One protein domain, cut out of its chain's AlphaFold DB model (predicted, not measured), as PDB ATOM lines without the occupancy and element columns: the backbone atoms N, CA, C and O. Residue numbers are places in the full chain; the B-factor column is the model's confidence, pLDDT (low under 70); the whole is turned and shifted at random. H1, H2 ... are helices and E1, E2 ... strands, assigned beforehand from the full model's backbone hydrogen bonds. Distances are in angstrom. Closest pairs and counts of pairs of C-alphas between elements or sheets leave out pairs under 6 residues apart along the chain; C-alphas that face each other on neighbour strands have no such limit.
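What this domain is: This is residues 82 to 195 of the 337 residues of an uncharacterized protein of Clostridium sp. AF37-5 (UniProt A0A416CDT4). One twisted sheet of four strands has two helices, H1 and H2, over one face, while its other face has no named helix. H1 runs along the strands over E2, and H2, the longest helix, runs across the strands over E4; the small H3 packs on H2, and the long strands E1 and E2 make a hairpin along the length of the domain. The 114 printed residues hold three named helices and four named strands, in the order H1 E1 E2 E3 E4 H2 H3, and the sheet runs E1 - E2 - E3 - E4, all antiparallel. The class is mixed, helices and strands; the whole is compact, with a radius of gyration of the C-alphas of 14.6 A and spans of 41 by 28 by 24 A.

Where its parts are: H1 is residues 82 to 88, beginning at C-alpha 82 at (180.609, 176.602, 184.221). E1, residues 90 to 101, is 32.5 A long. E2, residues 105 to 118, is 35.7 A long and bends by 71 degrees at residue 115. E3, residues 121 to 131, is 30.6 A long, and E4, residues 148 to 154, is 18.3 A long. H2, residues 162 to 179, is 26.0 A long and ends at C-alpha 179 at (176.991, 190.299, 180.158). H3 is residues 186 to 189, with C-alpha 189 at (164.111, 177.839, 185.506).

How they stand to each other: The sheet is a meander, each strand the antiparallel neighbour of the one before, in three hairpins. In E1 and E2, N 95 and O 111 are 2.8 A apart, within hydrogen-bond range. In E2 and E3, N 112 and O 127 are 2.8 A apart, and in E3 and E4, N 128 and O 151 are 2.8 A apart. H1 and H2 lie on the same face, making two layers, helices on one face of a sheet. H1 has a height over the sheet of 9.2 A and stands at 6 degrees to E2 on the local plane. H2 has a height of 8.3 A and stands at 89 degrees to E4 on the local plane. H2 touches H1 with residues 169 to 176 alone, about perpendicular at 83 degrees; their closest C-alphas, of Ala 84 and Phe 173, are 4.6 A apart. H3 is not on the sheet and only just touches H2, with 3 pairs of C-alphas within 8 A, the closest those of Phe 170 and Lys 189 at 5.9 A. H1 and H3 are apart. In H1 and H2 every O i to N i+4 pair is within hydrogen-bond range; H3 is too short for such a pair.

The domain as a whole: The two C-alphas farthest apart, of Asn 102 and Gly 181, are 46.6 A apart. The printed part has no cut. The link from E3 to E4, residues 132 to 147, is long. The mean pLDDT of the printed part is 80.5; residues 97 to 107, 134 to 143 and 155 to 159 are under 70.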
ATOM      1  N   GLY A  82     179.287 176.007 184.030       86.62
ATOM      2  CA  GLY A  82     180.609 176.602 184.221       86.62
ATOM      3  C   GLY A  82     180.634 178.091 183.871       86.62
ATOM      4  O   GLY A  82     181.065 178.905 184.685       86.62
ATOM      5  N   GLN A  83     180.100 178.462 182.703       87.44
ATOM      6  CA  GLN A  83     179.974 179.858 182.271       87.44
ATOM      7  C   GLN A  83     179.130 180.694 183.239       87.44
ATOM      8  O   GLN A  83     179.519 181.802 183.613       87.44
ATOM      9  N   ALA A  84     177.981 180.163 183.665       92.75
ATOM     10  CA  ALA A  84     177.102 180.831 184.618       92.75
ATOM     11  C   ALA A  84     177.785 181.041 185.981       92.75
ATOM     12  O   ALA A  84     177.773 182.148 186.524       92.75
ATOM     13  N   ILE A  85     178.429 179.998 186.507       91.75
ATOM     14  CA  ILE A  85     179.107 179.999 187.807       91.75
ATOM     15  C   ILE A  85     180.291 180.960 187.799       91.75
ATOM     16  O   ILE A  85     180.410 181.769 188.714       91.75
ATOM     17  N   GLU A  86     181.137 180.939 186.769       88.44
ATOM     18  CA  GLU A  86     182.300 181.831 186.695       88.44
ATOM     19  C   GLU A  86     181.928 183.299 186.487       88.44
ATOM     20  O   GLU A  86     182.637 184.187 186.960       88.44
ATOM     21  N   ALA A  87     180.800 183.585 185.832       92.00
ATOM     22  CA  ALA A  87     180.295 184.952 185.735       92.00
ATOM     23  C   ALA A  87     179.683 185.459 187.046       92.00
ATOM     24  O   ALA A  87     179.673 186.671 187.307       92.00
ATOM     25  N   ALA A  88     179.122 184.557 187.853       94.12
ATOM     26  CA  ALA A  88     178.356 184.918 189.035       94.12
ATOM     27  C   ALA A  88     179.160 184.887 190.337       94.12
ATOM     28  O   ALA A  88     178.935 185.753 191.189       94.12
ATOM     29  N   CYS A  89     180.082 183.938 190.466       91.50
ATOM     30  CA  CYS A  89     180.825 183.638 191.683       91.50
ATOM     31  C   CYS A  89     182.257 184.194 191.651       91.50
ATOM     32  O   CYS A  89     182.793 184.579 190.614       91.50
ATOM     33  N   THR A  90     182.898 184.209 192.816       91.44
ATOM     34  CA  THR A  90     184.333 184.490 192.981       91.44
ATOM     35  C   THR A  90     185.013 183.324 193.697       91.44
ATOM     36  O   THR A  90     184.331 182.431 194.191       91.44
ATOM     37  N   ASP A  91     186.349 183.279 193.711       88.06
ATOM     38  CA  ASP A  91     187.125 182.194 194.339       88.06
ATOM     39  C   ASP A  91     186.697 180.775 193.911       88.06
ATOM     40  O   ASP A  91     186.758 179.824 194.689       88.06
ATOM     41  N   VAL A  92     186.277 180.637 192.648       86.12
ATOM     42  CA  VAL A  92     185.762 179.387 192.084       86.12
ATOM     43  C   VAL A  92     186.848 178.315 192.092       86.12
ATOM     44  O   VAL A  92     187.936 178.486 191.534       86.12
ATOM     45  N   ASN A  93     186.538 177.188 192.724       81.31
ATOM     46  CA  ASN A  93     187.415 176.040 192.815       81.31
ATOM     47  C   ASN A  93     186.658 174.747 192.510       81.31
ATOM     48  O   ASN A  93     185.840 174.284 193.305       81.31
ATOM     49  N   TRP A  94     187.048 174.134 191.401       80.31
ATOM     50  CA  TRP A  94     186.547 172.854 190.928       80.31
ATOM     51  C   TRP A  94     187.268 171.678 191.595       80.31
ATOM     52  O   TRP A  94     188.475 171.724 191.857       80.31
ATOM     53  N   GLY A  95     186.521 170.614 191.858       75.94
ATOM     54  CA  GLY A  95     187.002 169.333 192.352       75.94
ATOM     55  C   GLY A  95     186.081 168.207 191.896       75.94
ATOM     56  O   GLY A  95     185.023 168.444 191.326       75.94
ATOM     57  N   TYR A  96     186.497 166.970 192.127       76.06
ATOM     58  CA  TYR A  96     185.637 165.815 191.920       76.06
ATOM     59  C   TYR A  96     185.976 164.734 192.931       76.06
ATOM     60  O   TYR A  96     187.094 164.674 193.458       76.06
ATOM     61  N   PHE A  97     185.015 163.859 193.161       68.50
ATOM     62  CA  PHE A  97     185.203 162.635 193.911       68.50
ATOM     63  C   PHE A  97     184.287 161.557 193.341       68.50
ATOM     64  O   PHE A  97     183.254 161.849 192.746       68.50
ATOM     65  N   ASN A  98     184.689 160.302 193.506       67.00
ATOM     66  CA  ASN A  98     183.806 159.191 193.191       67.00
ATOM     67  C   ASN A  98     182.938 158.951 194.423       67.00
ATOM     68  O   ASN A  98     183.471 158.692 195.506       67.00
ATOM     69  N   SER A  99     181.628 159.043 194.248       63.28
ATOM     70  CA  SER A  99     180.679 158.491 195.200       63.28
ATOM     71  C   SER A  99     180.602 156.984 194.966       63.28
ATOM     72  O   SER A  99     180.497 156.523 193.827       63.28
ATOM     73  N   PHE A 100     180.738 156.208 196.037       48.47
ATOM     74  CA  PHE A 100     180.692 154.751 195.986       48.47
ATOM     75  C   PHE A 100     179.367 154.279 196.580       48.47
ATOM     76  O   PHE A 100     179.191 154.334 197.795       48.47
ATOM     77  N   SER A 101     178.475 153.765 195.731       49.47
ATOM     78  CA  SER A 101     177.333 152.948 196.153       49.47
ATOM     79  C   SER A 101     177.692 151.474 195.946       49.47
ATOM     80  O   SER A 101     178.171 151.081 194.880       49.47
ATOM     81  N   ASN A 102     177.461 150.629 196.957       38.50
ATOM     82  CA  ASN A 102     177.691 149.181 196.848       38.50
ATOM     83  C   ASN A 102     176.733 148.494 195.848       38.50
ATOM     84  O   ASN A 102     176.973 147.337 195.498       38.50
ATOM     85  N   LYS A 103     175.674 149.182 195.394       42.91
ATOM     86  CA  LYS A 103     174.654 148.651 194.475       42.91
ATOM     87  C   LYS A 103     174.772 149.204 193.047       42.91
ATOM     88  O   LYS A 103     174.623 148.427 192.107       42.91
ATOM     89  N   ASP A 104     175.151 150.474 192.887       45.72
ATOM     90  CA  ASP A 104     175.081 151.183 191.591       45.72
ATOM     91  C   ASP A 104     176.455 151.454 190.944       45.72
ATOM     92  O   ASP A 104     176.561 151.867 189.787       45.72
ATOM     93  N   GLY A 105     177.539 151.130 191.656       51.34
ATOM     94  CA  GLY A 105     178.906 151.329 191.188       51.34
ATOM     95  C   GLY A 105     179.490 152.683 191.604       51.34
ATOM     96  O   GLY A 105     179.080 153.291 192.591       51.34
ATOM     97  N   GLN A 106     180.544 153.110 190.904       55.31
ATOM     98  CA  GLN A 106     181.177 154.411 191.138       55.31
ATOM     99  C   GLN A 106     180.469 155.471 190.299       55.31
ATOM    100  O   GLN A 106     180.554 155.414 189.073       55.31
ATOM    101  N   HIS A 107     179.851 156.450 190.952       68.38
ATOM    102  CA  HIS A 107     179.317 157.640 190.287       68.38
ATOM    103  C   HIS A 107     180.274 158.800 190.484       68.38
ATOM    104  O   HIS A 107     180.846 158.976 191.565       68.38
ATOM    105  N   LEU A 108     180.484 159.584 189.433       74.19
ATOM    106  CA  LEU A 108     181.336 160.756 189.542       74.19
ATOM    107  C   LEU A 108     180.512 161.931 190.059       74.19
ATOM    108  O   LEU A 108     179.518 162.313 189.447       74.19
ATOM    109  N   ILE A 109     181.003 162.562 191.119       77.69
ATOM    110  CA  ILE A 109     180.531 163.867 191.557       77.69
ATOM    111  C   ILE A 109     181.560 164.916 191.159       77.69
ATOM    112  O   ILE A 109     182.720 164.842 191.571       77.69
ATOM    113  N   VAL A 110     181.137 165.904 190.373       79.75
ATOM    114  CA  VAL A 110     181.909 167.131 190.141       79.75
ATOM    115  C   VAL A 110     181.414 168.185 191.120       79.75
ATOM    116  O   VAL A 110     180.236 168.517 191.137       79.75
ATOM    117  N   GLU A 111     182.311 168.722 191.936       84.31
ATOM    118  CA  GLU A 111     181.999 169.694 192.979       84.31
ATOM    119  C   GLU A 111     182.630 171.056 192.674       84.31
ATOM    120  O   GLU A 111     183.811 171.172 192.333       84.31
ATOM    121  N   VAL A 112     181.852 172.109 192.891       86.62
ATOM    122  CA  VAL A 112     182.305 173.497 192.952       86.62
ATOM    123  C   VAL A 112     182.275 173.955 194.382       86.62
ATOM    124  O   VAL A 112     181.258 173.819 195.045       86.62
ATOM    125  N   ASN A 113     183.353 174.594 194.816       86.31
ATOM    126  CA  ASN A 113     183.321 175.473 195.974       86.31
ATOM    127  C   ASN A 113     183.660 176.888 195.503       86.31
ATOM    128  O   ASN A 113     184.659 177.072 194.805       86.31
ATOM    129  N   ALA A 114     182.849 177.876 195.862       90.12
ATOM    130  CA  ALA A 114     183.050 179.264 195.458       90.12
ATOM    131  C   ALA A 114     182.498 180.239 196.505       90.12
ATOM    132  O   ALA A 114     181.931 179.833 197.514       90.12
ATOM    133  N   LYS A 115     182.641 181.537 196.246       91.38
ATOM    134  CA  LYS A 115     181.970 182.617 196.972       91.38
ATOM    135  C   LYS A 115     180.855 183.208 196.125       91.38
ATOM    136  O   LYS A 115     181.093 183.593 194.976       91.38
ATOM    137  N   TYR A 116     179.664 183.330 196.699       91.56
ATOM    138  CA  TYR A 116     178.478 183.846 196.020       91.56
ATOM    139  C   TYR A 116     177.706 184.823 196.906       91.56
ATOM    140  O   TYR A 116     177.474 184.569 198.087       91.56
ATOM    141  N   THR A 117     177.300 185.956 196.332       87.81
ATOM    142  CA  THR A 117     176.469 186.939 197.030       87.81
ATOM    143  C   THR A 117     174.997 186.616 196.807       87.81
ATOM    144  O   THR A 117     174.477 186.826 195.712       87.81
ATOM    145  N   TYR A 118     174.320 186.153 197.854       81.75
ATOM    146  CA  TYR A 118     172.881 185.908 197.856       81.75
ATOM    147  C   TYR A 118     172.206 186.871 198.832       81.75
ATOM    148  O   TYR A 118     172.607 186.957 199.990       81.75
ATOM    149  N   ARG A 119     171.206 187.627 198.356       81.31
ATOM    150  CA  ARG A 119     170.476 188.639 199.152       81.31
ATOM    151  C   ARG A 119     171.408 189.591 199.922       81.31
ATOM    152  O   ARG A 119     171.235 189.816 201.114       81.31
ATOM    153  N   ASP A 120     172.412 190.122 199.221       84.44
ATOM    154  CA  ASP A 120     173.434 191.048 199.741       84.44
ATOM    155  C   ASP A 120     174.375 190.477 200.822       84.44
ATOM    156  O   ASP A 120     175.162 191.218 201.414       84.44
ATOM    157  N   VAL A 121     174.358 189.160 201.043       82.31
ATOM    158  CA  VAL A 121     175.284 188.455 201.937       82.31
ATOM    159  C   VAL A 121     176.233 187.597 201.106       82.31
ATOM    160  O   VAL A 121     175.797 186.847 200.235       82.31
ATOM    161  N   GLU A 122     177.541 187.727 201.340       88.56
ATOM    162  CA  GLU A 122     178.539 186.829 200.749       88.56
ATOM    163  C   GLU A 122     178.561 185.511 201.524       88.56
ATOM    164  O   GLU A 122     178.807 185.506 202.730       88.56
ATOM    165  N   ASN A 123     178.340 184.410 200.815       85.19
ATOM    166  CA  ASN A 123     178.350 183.063 201.361       85.19
ATOM    167  C   ASN A 123     179.388 182.214 200.625       85.19
ATOM    168  O   ASN A 123     179.629 182.408 199.428       85.19
ATOM    169  N   ASP A 124     179.964 181.243 201.327       85.88
ATOM    170  CA  ASP A 124     180.649 180.139 200.666       85.88
ATOM    171  C   ASP A 124     179.565 179.204 200.107       85.88
ATOM    172  O   ASP A 124     178.670 178.796 200.841       85.88
ATOM    173  N   ILE A 125     179.606 178.912 198.810       86.81
ATOM    174  CA  ILE A 125     178.626 178.073 198.112       86.81
ATOM    175  C   ILE A 125     179.292 176.785 197.631       86.81
ATOM    176  O   ILE A 125     180.409 176.818 197.100       86.81
ATOM    177  N   THR A 126     178.583 175.671 197.784       85.56
ATOM    178  CA  THR A 126     178.953 174.373 197.228       85.56
ATOM    179  C   THR A 126     177.883 173.924 196.237       85.56
ATOM    180  O   THR A 126     176.695 174.017 196.528       85.56
ATOM    181  N   ILE A 127     178.301 173.468 195.054       89.50
ATOM    182  CA  ILE A 127     177.412 172.929 194.011       89.50
ATOM    183  C   ILE A 127     177.974 171.583 193.572       89.50
ATOM    184  O   ILE A 127     179.154 171.516 193.227       89.50
ATOM    185  N   GLN A 128     177.160 170.531 193.567       88.44
ATOM    186  CA  GLN A 128     177.574 169.203 193.121       88.44
ATOM    187  C   GLN A 128     176.755 168.744 191.918       88.44
ATOM    188  O   GLN A 128     175.523 168.760 191.921       88.44
ATOM    189  N   PHE A 129     177.467 168.302 190.890       85.00
ATOM    190  CA  PHE A 129     176.926 167.711 189.680       85.00
ATOM    191  C   PHE A 129     177.143 166.204 189.747       85.00
ATOM    192  O   PHE A 129     178.290 165.745 189.731       85.00
ATOM    193  N   ASN A 130     176.051 165.452 189.844       83.12
ATOM    194  CA  ASN A 130     176.080 164.001 189.829       83.12
ATOM    195  C   ASN A 130     176.018 163.502 188.388       83.12
ATOM    196  O   ASN A 130     175.153 163.905 187.608       83.12
ATOM    197  N   TYR A 131     176.945 162.611 188.059       79.38
ATOM    198  CA  TYR A 131     176.973 161.853 186.823       79.38
ATOM    199  C   TYR A 131     176.589 160.408 187.173       79.38
ATOM    200  O   TYR A 131     177.460 159.630 187.577       79.38
ATOM    201  N   PRO A 132     175.294 160.048 187.056       70.50
ATOM    202  CA  PRO A 132     174.746 158.784 187.559       70.50
ATOM    203  C   PRO A 132     175.213 157.554 186.776       70.50
ATOM    204  O   PRO A 132     174.997 156.425 187.202       70.50
ATOM    205  N   ASP A 133     175.875 157.728 185.638       74.25
ATOM    206  CA  ASP A 133     176.496 156.618 184.928       74.25
ATOM    207  C   ASP A 133     177.892 156.300 185.474       74.25
ATOM    208  O   ASP A 133     178.618 157.166 185.958       74.25
ATOM    209  N   SER A 134     178.294 155.032 185.382       63.78
ATOM    210  CA  SER A 134     179.635 154.611 185.789       63.78
ATOM    211  C   SER A 134     180.679 155.079 184.770       63.78
ATOM    212  O   SER A 134     180.902 154.417 183.753       63.78
ATOM    213  N   TYR A 135     181.380 156.168 185.082       58.94
ATOM    214  CA  TYR A 135     182.507 156.671 184.292       58.94
ATOM    215  C   TYR A 135     183.843 156.209 184.880       58.94
ATOM    216  O   TYR A 135     184.144 156.442 186.050       58.94
ATOM    217  N   ALA A 136     184.683 155.575 184.059       55.38
ATOM    218  CA  ALA A 136     186.041 155.217 184.453       55.38
ATOM    219  C   ALA A 136     186.995 155.268 183.245       55.38
ATOM    220  O   ALA A 136     187.100 154.250 182.551       55.38
ATOM    221  N   PRO A 137     187.780 156.359 183.043       58.22
ATOM    222  CA  PRO A 137     188.037 157.529 183.918       58.22
ATOM    223  C   PRO A 137     187.253 158.821 183.571       58.22
ATOM    224  O   PRO A 137     186.489 158.860 182.622       58.22
ATOM    225  N   ILE A 138     187.481 159.919 184.318       56.09
ATOM    226  CA  ILE A 138     186.827 161.239 184.122       56.09
ATOM    227  C   ILE A 138     186.930 161.813 182.699       56.09
ATOM    228  O   ILE A 138     186.095 162.615 182.296       56.09
ATOM    229  N   SER A 139     187.930 161.389 181.918       58.78
ATOM    230  CA  SER A 139     188.046 161.752 180.500       58.78
ATOM    231  C   SER A 139     186.915 161.207 179.628       58.78
ATOM    232  O   SER A 139     186.841 161.573 178.459       58.78
ATOM    233  N   ASP A 140     186.094 160.312 180.170       61.59
ATOM    234  CA  ASP A 140     184.994 159.662 179.462       61.59
ATOM    235  C   ASP A 140     183.677 160.428 179.620       61.59
ATOM    236  O   ASP A 140     182.672 160.049 179.025       61.59
ATOM    237  N   ILE A 141     183.685 161.510 180.405       66.88
ATOM    238  CA  ILE A 141     182.562 162.433 180.505       66.88
ATOM    239  C   ILE A 141     182.693 163.479 179.413       66.88
ATOM    240  O   ILE A 141     183.728 164.128 179.257       66.88
ATOM    241  N   ASP A 142     181.602 163.665 178.687       69.06
ATOM    242  CA  ASP A 142     181.438 164.749 177.730       69.06
ATOM    243  C   ASP A 142     180.199 165.593 178.063       69.06
ATOM    244  O   ASP A 142     179.407 165.254 178.941       69.06
ATOM    245  N   VAL A 143     180.022 166.708 177.354       68.06
ATOM    246  CA  VAL A 143     178.931 167.682 177.567       68.06
ATOM    247  C   VAL A 143     177.509 167.122 177.373       68.06
ATOM    248  O   VAL A 143     176.532 167.806 177.669       68.06
ATOM    249  N   ASN A 144     177.376 165.899 176.858       74.62
ATOM    250  CA  ASN A 144     176.124 165.165 176.676       74.62
ATOM    251  C   ASN A 144     176.020 163.953 177.611       74.62
ATOM    252  O   ASN A 144     175.080 163.175 177.496       74.62
ATOM    253  N   SER A 145     176.970 163.756 178.524       80.00
ATOM    254  CA  SER A 145     176.843 162.749 179.575       80.00
ATOM    255  C   SER A 145     175.686 163.117 180.507       80.00
ATOM    256  O   SER A 145     175.613 164.282 180.908       80.00
ATOM    257  N   PRO A 146     174.765 162.188 180.836       83.56
ATOM    258  CA  PRO A 146     173.682 162.450 181.774       83.56
ATOM    259  C   PRO A 146     174.208 163.049 183.075       83.56
ATOM    260  O   PRO A 146     175.159 162.537 183.660       83.56
ATOM    261  N   MET A 147     173.611 164.164 183.481       84.56
ATOM    262  CA  MET A 147     174.022 164.912 184.658       84.56
ATOM    263  C   MET A 147     172.809 165.574 185.315       84.56
ATOM    264  O   MET A 147     171.914 166.086 184.632       84.56
ATOM    265  N   GLU A 148     172.832 165.609 186.641       87.94
ATOM    266  CA  GLU A 148     171.934 166.400 187.478       87.94
ATOM    267  C   GLU A 148     172.730 167.252 188.470       87.94
ATOM    268  O   GLU A 148     173.838 166.897 188.874       87.94
ATOM    269  N   VAL A 149     172.157 168.376 188.885       88.94
ATOM    270  CA  VAL A 149     172.582 169.076 190.094       88.94
ATOM    271  C   VAL A 149     172.003 168.308 191.275       88.94
ATOM    272  O   VAL A 149     170.792 168.281 191.456       88.94
ATOM    273  N   SER A 150     172.883 167.670 192.039       83.50
ATOM    274  CA  SER A 150     172.539 166.803 193.180       83.50
ATOM    275  C   SER A 150     172.702 167.491 194.532       83.50
ATOM    276  O   SER A 150     172.323 166.931 195.549       83.50
ATOM    277  N   PHE A 151     173.321 168.674 194.541       85.38
ATOM    278  CA  PHE A 151     173.468 169.498 195.730       85.38
ATOM    279  C   PHE A 151     173.715 170.946 195.317       85.38
ATOM    280  O   PHE A 151     174.562 171.222 194.457       85.38
ATOM    281  N   LEU A 152     173.058 171.886 195.984       86.44
ATOM    282  CA  LEU A 152     173.466 173.285 196.015       86.44
ATOM    283  C   LEU A 152     173.177 173.842 197.402       86.44
ATOM    284  O   LEU A 152     172.037 173.826 197.845       86.44
ATOM    285  N   GLY A 153     174.204 174.363 198.065       83.12
ATOM    286  CA  GLY A 153     174.118 174.773 199.463       83.12
ATOM    287  C   GLY A 153     175.077 175.894 199.827       83.12
ATOM    288  O   GLY A 153     176.110 176.078 199.174       83.12
ATOM    289  N   PHE A 154     174.766 176.635 200.891       77.94
ATOM    290  CA  PHE A 154     175.740 177.513 201.538       77.94
ATOM    291  C   PHE A 154     176.550 176.712 202.564       77.94
ATOM    292  O   PHE A 154     176.025 176.211 203.554       77.94
ATOM    293  N   GLY A 155     177.854 176.578 202.327       58.62
ATOM    294  CA  GLY A 155     178.711 175.643 203.049       58.62
ATOM    295  C   GLY A 155     178.567 174.194 202.562       58.62
ATOM    296  O   GLY A 155     177.974 173.919 201.525       58.62
ATOM    297  N   LYS A 156     179.169 173.253 203.300       52.69
ATOM    298  CA  LYS A 156     179.331 171.848 202.872       52.69
ATOM    299  C   LYS A 156     178.253 170.882 203.372       52.69
ATOM    300  O   LYS A 156     178.382 169.687 203.137       52.69
ATOM    301  N   SER A 157     177.270 171.369 204.124       50.91
ATOM    302  CA  SER A 157     176.492 170.511 205.034       50.91
ATOM    303  C   SER A 157     174.978 170.669 204.915       50.91
ATOM    304  O   SER A 157     174.257 169.858 205.478       50.91
ATOM    305  N   GLN A 158     174.491 171.694 204.211       57.19
ATOM    306  CA  GLN A 158     173.064 171.979 204.080       57.19
ATOM    307  C   GLN A 158     172.732 172.253 202.615       57.19
ATOM    308  O   GLN A 158     173.239 173.216 202.041       57.19
ATOM    309  N   GLU A 159     171.898 171.400 202.027       69.25
ATOM    310  CA  GLU A 159     171.325 171.614 200.699       69.25
ATOM    311  C   GLU A 159     170.167 172.615 200.791       69.25
ATOM    312  O   GLU A 159     169.354 172.579 201.719       69.25
ATOM    313  N   GLU A 160     170.097 173.537 199.839       77.00
ATOM    314  CA  GLU A 160     168.966 174.442 199.701       77.00
ATOM    315  C   GLU A 160     167.755 173.704 199.123       77.00
ATOM    316  O   GLU A 160     167.877 172.755 198.352       77.00
ATOM    317  N   GLN A 161     166.548 174.186 199.425       78.56
ATOM    318  CA  GLN A 161     165.340 173.644 198.795       78.56
ATOM    319  C   GLN A 161     165.435 173.732 197.267       78.56
ATOM    320  O   GLN A 161     165.917 174.734 196.740       78.56
ATOM    321  N   GLU A 162     164.877 172.752 196.548       83.44
ATOM    322  CA  GLU A 162     164.925 172.693 195.077       83.44
ATOM    323  C   GLU A 162     164.512 174.011 194.403       83.44
ATOM    324  O   GLU A 162     165.169 174.485 193.477       83.44
ATOM    325  N   SER A 163     163.463 174.664 194.910       83.75
ATOM    326  CA  SER A 163     163.005 175.975 194.431       83.75
ATOM    327  C   SER A 163     164.080 177.063 194.552       83.75
ATOM    328  O   SER A 163     164.256 177.871 193.637       83.75
ATOM    329  N   THR A 164     164.827 177.051 195.654       85.62
ATOM    330  CA  THR A 164     165.921 177.982 195.948       85.62
ATOM    331  C   THR A 164     167.159 177.637 195.127       85.62
ATOM    332  O   THR A 164     167.772 178.540 194.560       85.62
ATOM    333  N   MET A 165     167.482 176.350 194.955       89.00
ATOM    334  CA  MET A 165     168.549 175.908 194.048       89.00
ATOM    335  C   MET A 165     168.304 176.406 192.623       89.00
ATOM    336  O   MET A 165     169.179 177.029 192.015       89.00
ATOM    337  N   LYS A 166     167.082 176.202 192.112       93.12
ATOM    338  CA  LYS A 166     166.655 176.681 190.793       93.12
ATOM    339  C   LYS A 166     166.762 178.201 190.677       93.12
ATOM    340  O   LYS A 166     167.259 178.697 189.670       93.12
ATOM    341  N   GLU A 167     166.325 178.950 191.691       92.75
ATOM    342  CA  GLU A 167     166.420 180.418 191.717       92.75
ATOM    343  C   GLU A 167     167.879 180.905 191.706       92.75
ATOM    344  O   GLU A 167     168.236 181.795 190.925       92.75
ATOM    345  N   ILE A 168     168.731 180.310 192.544       93.12
ATOM    346  CA  ILE A 168     170.151 180.652 192.638       93.12
ATOM    347  C   ILE A 168     170.843 180.377 191.304       93.12
ATOM    348  O   ILE A 168     171.472 181.282 190.752       93.12
ATOM    349  N   LEU A 169     170.680 179.173 190.746       94.62
ATOM    350  CA  LEU A 169     171.252 178.826 189.446       94.62
ATOM    351  C   LEU A 169     170.732 179.763 188.362       94.62
ATOM    352  O   LEU A 169     171.529 180.356 187.639       94.62
ATOM    353  N   PHE A 170     169.421 179.991 188.281       96.12
ATOM    354  CA  PHE A 170     168.858 180.859 187.249       96.12
ATOM    355  C   PHE A 170     169.426 182.282 187.326       96.12
ATOM    356  O   PHE A 170     169.767 182.864 186.297       96.12
ATOM    357  N   THR A 171     169.655 182.802 188.534       95.44
ATOM    358  CA  THR A 171     170.321 184.095 188.746       95.44
ATOM    359  C   THR A 171     171.763 184.097 188.217       95.44
ATOM    360  O   THR A 171     172.199 185.073 187.596       95.44
ATOM    361  N   MET A 172     172.515 183.004 188.398       95.12
ATOM    362  CA  MET A 172     173.864 182.868 187.828       95.12
ATOM    363  C   MET A 172     173.830 182.898 186.294       95.12
ATOM    364  O   MET A 172     174.608 183.617 185.659       95.12
ATOM    365  N   PHE A 173     172.878 182.184 185.692       95.44
ATOM    366  CA  PHE A 173     172.670 182.175 184.244       95.44
ATOM    367  C   PHE A 173     172.253 183.550 183.713       95.44
ATOM    368  O   PHE A 173     172.804 184.011 182.713       95.44
ATOM    369  N   GLN A 174     171.347 184.252 184.400       95.81
ATOM    370  CA  GLN A 174     170.959 185.626 184.066       95.81
ATOM    371  C   GLN A 174     172.159 186.572 184.084       95.81
ATOM    372  O   GLN A 174     172.296 187.425 183.201       95.81
ATOM    373  N   LYS A 175     173.067 186.410 185.053       95.31
ATOM    374  CA  LYS A 175     174.275 187.229 185.135       95.31
ATOM    375  C   LYS A 175     175.172 187.032 183.915       95.31
ATOM    376  O   LYS A 175     175.501 188.028 183.269       95.31
ATOM    377  N   TYR A 176     175.480 185.791 183.535       94.38
ATOM    378  CA  TYR A 176     176.237 185.517 182.306       94.38
ATOM    379  C   TYR A 176     175.506 186.018 181.050       94.38
ATOM    380  O   TYR A 176     176.100 186.688 180.203       94.38
ATOM    381  N   ALA A 177     174.206 185.738 180.935       94.44
ATOM    382  CA  ALA A 177     173.396 186.123 179.787       94.44
ATOM    383  C   ALA A 177     173.384 187.648 179.585       94.44
ATOM    384  O   ALA A 177     173.651 188.130 178.483       94.44
ATOM    385  N   SER A 178     173.191 188.413 180.664       95.00
ATOM    386  CA  SER A 178     173.186 189.881 180.630       95.00
ATOM    387  C   SER A 178     174.522 190.478 180.172       95.00
ATOM    388  O   SER A 178     174.533 191.432 179.395       95.00
ATOM    389  N   GLN A 179     175.649 189.884 180.581       94.69
ATOM    390  CA  GLN A 179     176.991 190.299 180.158       94.69
ATOM    391  C   GLN A 179     177.241 190.041 178.665       94.69
ATOM    392  O   GLN A 179     178.044 190.740 178.048       94.69
ATOM    393  N   ASN A 180     176.528 189.075 178.080       94.12
ATOM    394  CA  ASN A 180     176.691 188.633 176.696       94.12
ATOM    395  C   ASN A 180     175.524 189.039 175.776       94.12
ATOM    396  O   ASN A 180     175.466 188.607 174.625       94.12
ATOM    397  N   GLY A 181     174.597 189.881 176.248       94.00
ATOM    398  CA  GLY A 181     173.456 190.353 175.454       94.00
ATOM    399  C   GLY A 181     172.434 189.262 175.108       94.00
ATOM    400  O   GLY A 181     171.731 189.384 174.106       94.00
ATOM    401  N   ILE A 182     172.364 188.204 175.917       94.19
ATOM    402  CA  ILE A 182     171.393 187.111 175.810       94.19
ATOM    403  C   ILE A 182     170.231 187.402 176.769       94.19
ATOM    404  O   ILE A 182     170.446 187.824 177.906       94.19
ATOM    405  N   THR A 183     169.001 187.154 176.324       93.25
ATOM    406  CA  THR A 183     167.800 187.243 177.166       93.25
ATOM    407  C   THR A 183     167.359 185.842 177.567       93.25
ATOM    408  O   THR A 183     167.254 184.975 176.700       93.25
ATOM    409  N   LEU A 184     167.080 185.642 178.856       92.81
ATOM    410  CA  LEU A 184     166.505 184.410 179.395       92.81
ATOM    411  C   LEU A 184     165.073 184.659 179.869       92.81
ATOM    412  O   LEU A 184     164.764 185.738 180.375       92.81
ATOM    413  N   ASP A 185     164.220 183.659 179.694       92.19
ATOM    414  CA  ASP A 185     162.836 183.632 180.155       92.19
ATOM    415  C   ASP A 185     162.731 182.881 181.491       92.19
ATOM    416  O   ASP A 185     163.394 181.863 181.686       92.19
ATOM    417  N   GLU A 186     161.893 183.365 182.413       90.06
ATOM    418  CA  GLU A 186     161.704 182.755 183.743       90.06
ATOM    419  C   GLU A 186     161.241 181.294 183.684       90.06
ATOM    420  O   GLU A 186     161.557 180.518 184.582       90.06
ATOM    421  N   THR A 187     160.535 180.885 182.624       89.62
ATOM    422  CA  THR A 187     160.124 179.483 182.434       89.62
ATOM    423  C   THR A 187     161.315 178.543 182.247       89.62
ATOM    424  O   THR A 187     161.214 177.356 182.547       89.62
ATOM    425  N   GLN A 188     162.479 179.060 181.836       89.06
ATOM    426  CA  GLN A 188     163.701 178.267 181.686       89.06
ATOM    427  C   GLN A 188     164.303 177.837 183.036       89.06
ATOM    428  O   GLN A 188     165.276 177.087 183.068       89.06
ATOM    429  N   LYS A 189     163.732 178.273 184.160       89.56
ATOM    430  CA  LYS A 189     164.111 177.839 185.506       89.56
ATOM    431  C   LYS A 189     163.674 176.405 185.833       89.56
ATOM    432  O   LYS A 189     164.344 175.741 186.617       89.56
ATOM    433  N   GLU A 190     162.584 175.915 185.242       82.50
ATOM    434  CA  GLU A 190     161.943 174.661 185.676       82.50
ATOM    435  C   GLU A 190     162.809 173.409 185.457       82.50
ATOM    436  O   GLU A 190     162.775 172.496 186.279       82.50
ATOM    437  N   ASP A 191     163.655 173.414 184.421       85.56
ATOM    438  CA  ASP A 191     164.547 172.303 184.050       85.56
ATOM    439  C   ASP A 191     166.040 172.645 184.203       85.56
ATOM    440  O   ASP A 191     166.901 172.060 183.546       85.56
ATOM    441  N   ILE A 192     166.366 173.616 185.059       92.25
ATOM    442  CA  ILE A 192     167.747 174.087 185.218       92.25
ATOM    443  C   ILE A 192     168.633 173.152 186.052       92.25
ATOM    444  O   ILE A 192     169.813 173.430 186.193       92.25
ATOM    445  N   LEU A 193     168.085 172.079 186.631       90.56
ATOM    446  CA  LEU A 193     168.848 171.110 187.431       90.56
ATOM    447  C   LEU A 193     169.346 169.920 186.608       90.56
ATOM    448  O   LEU A 193     170.226 169.197 187.051       90.56
ATOM    449  N   TYR A 194     168.820 169.720 185.399       89.12
ATOM    450  CA  TYR A 194     169.094 168.537 184.588       89.12
ATOM    451  C   TYR A 194     169.617 168.957 183.224       89.12
ATOM    452  O   TYR A 194     169.130 169.926 182.638       89.12
ATOM    453  N   ASN A 195     170.583 168.223 182.673       87.50
ATOM    454  CA  ASN A 195     170.883 168.370 181.251       87.50
ATOM    455  C   ASN A 195     169.925 167.533 180.393       87.50
ATOM    456  O   ASN A 195     169.186 166.672 180.875       87.50
TER     457      ASN A 195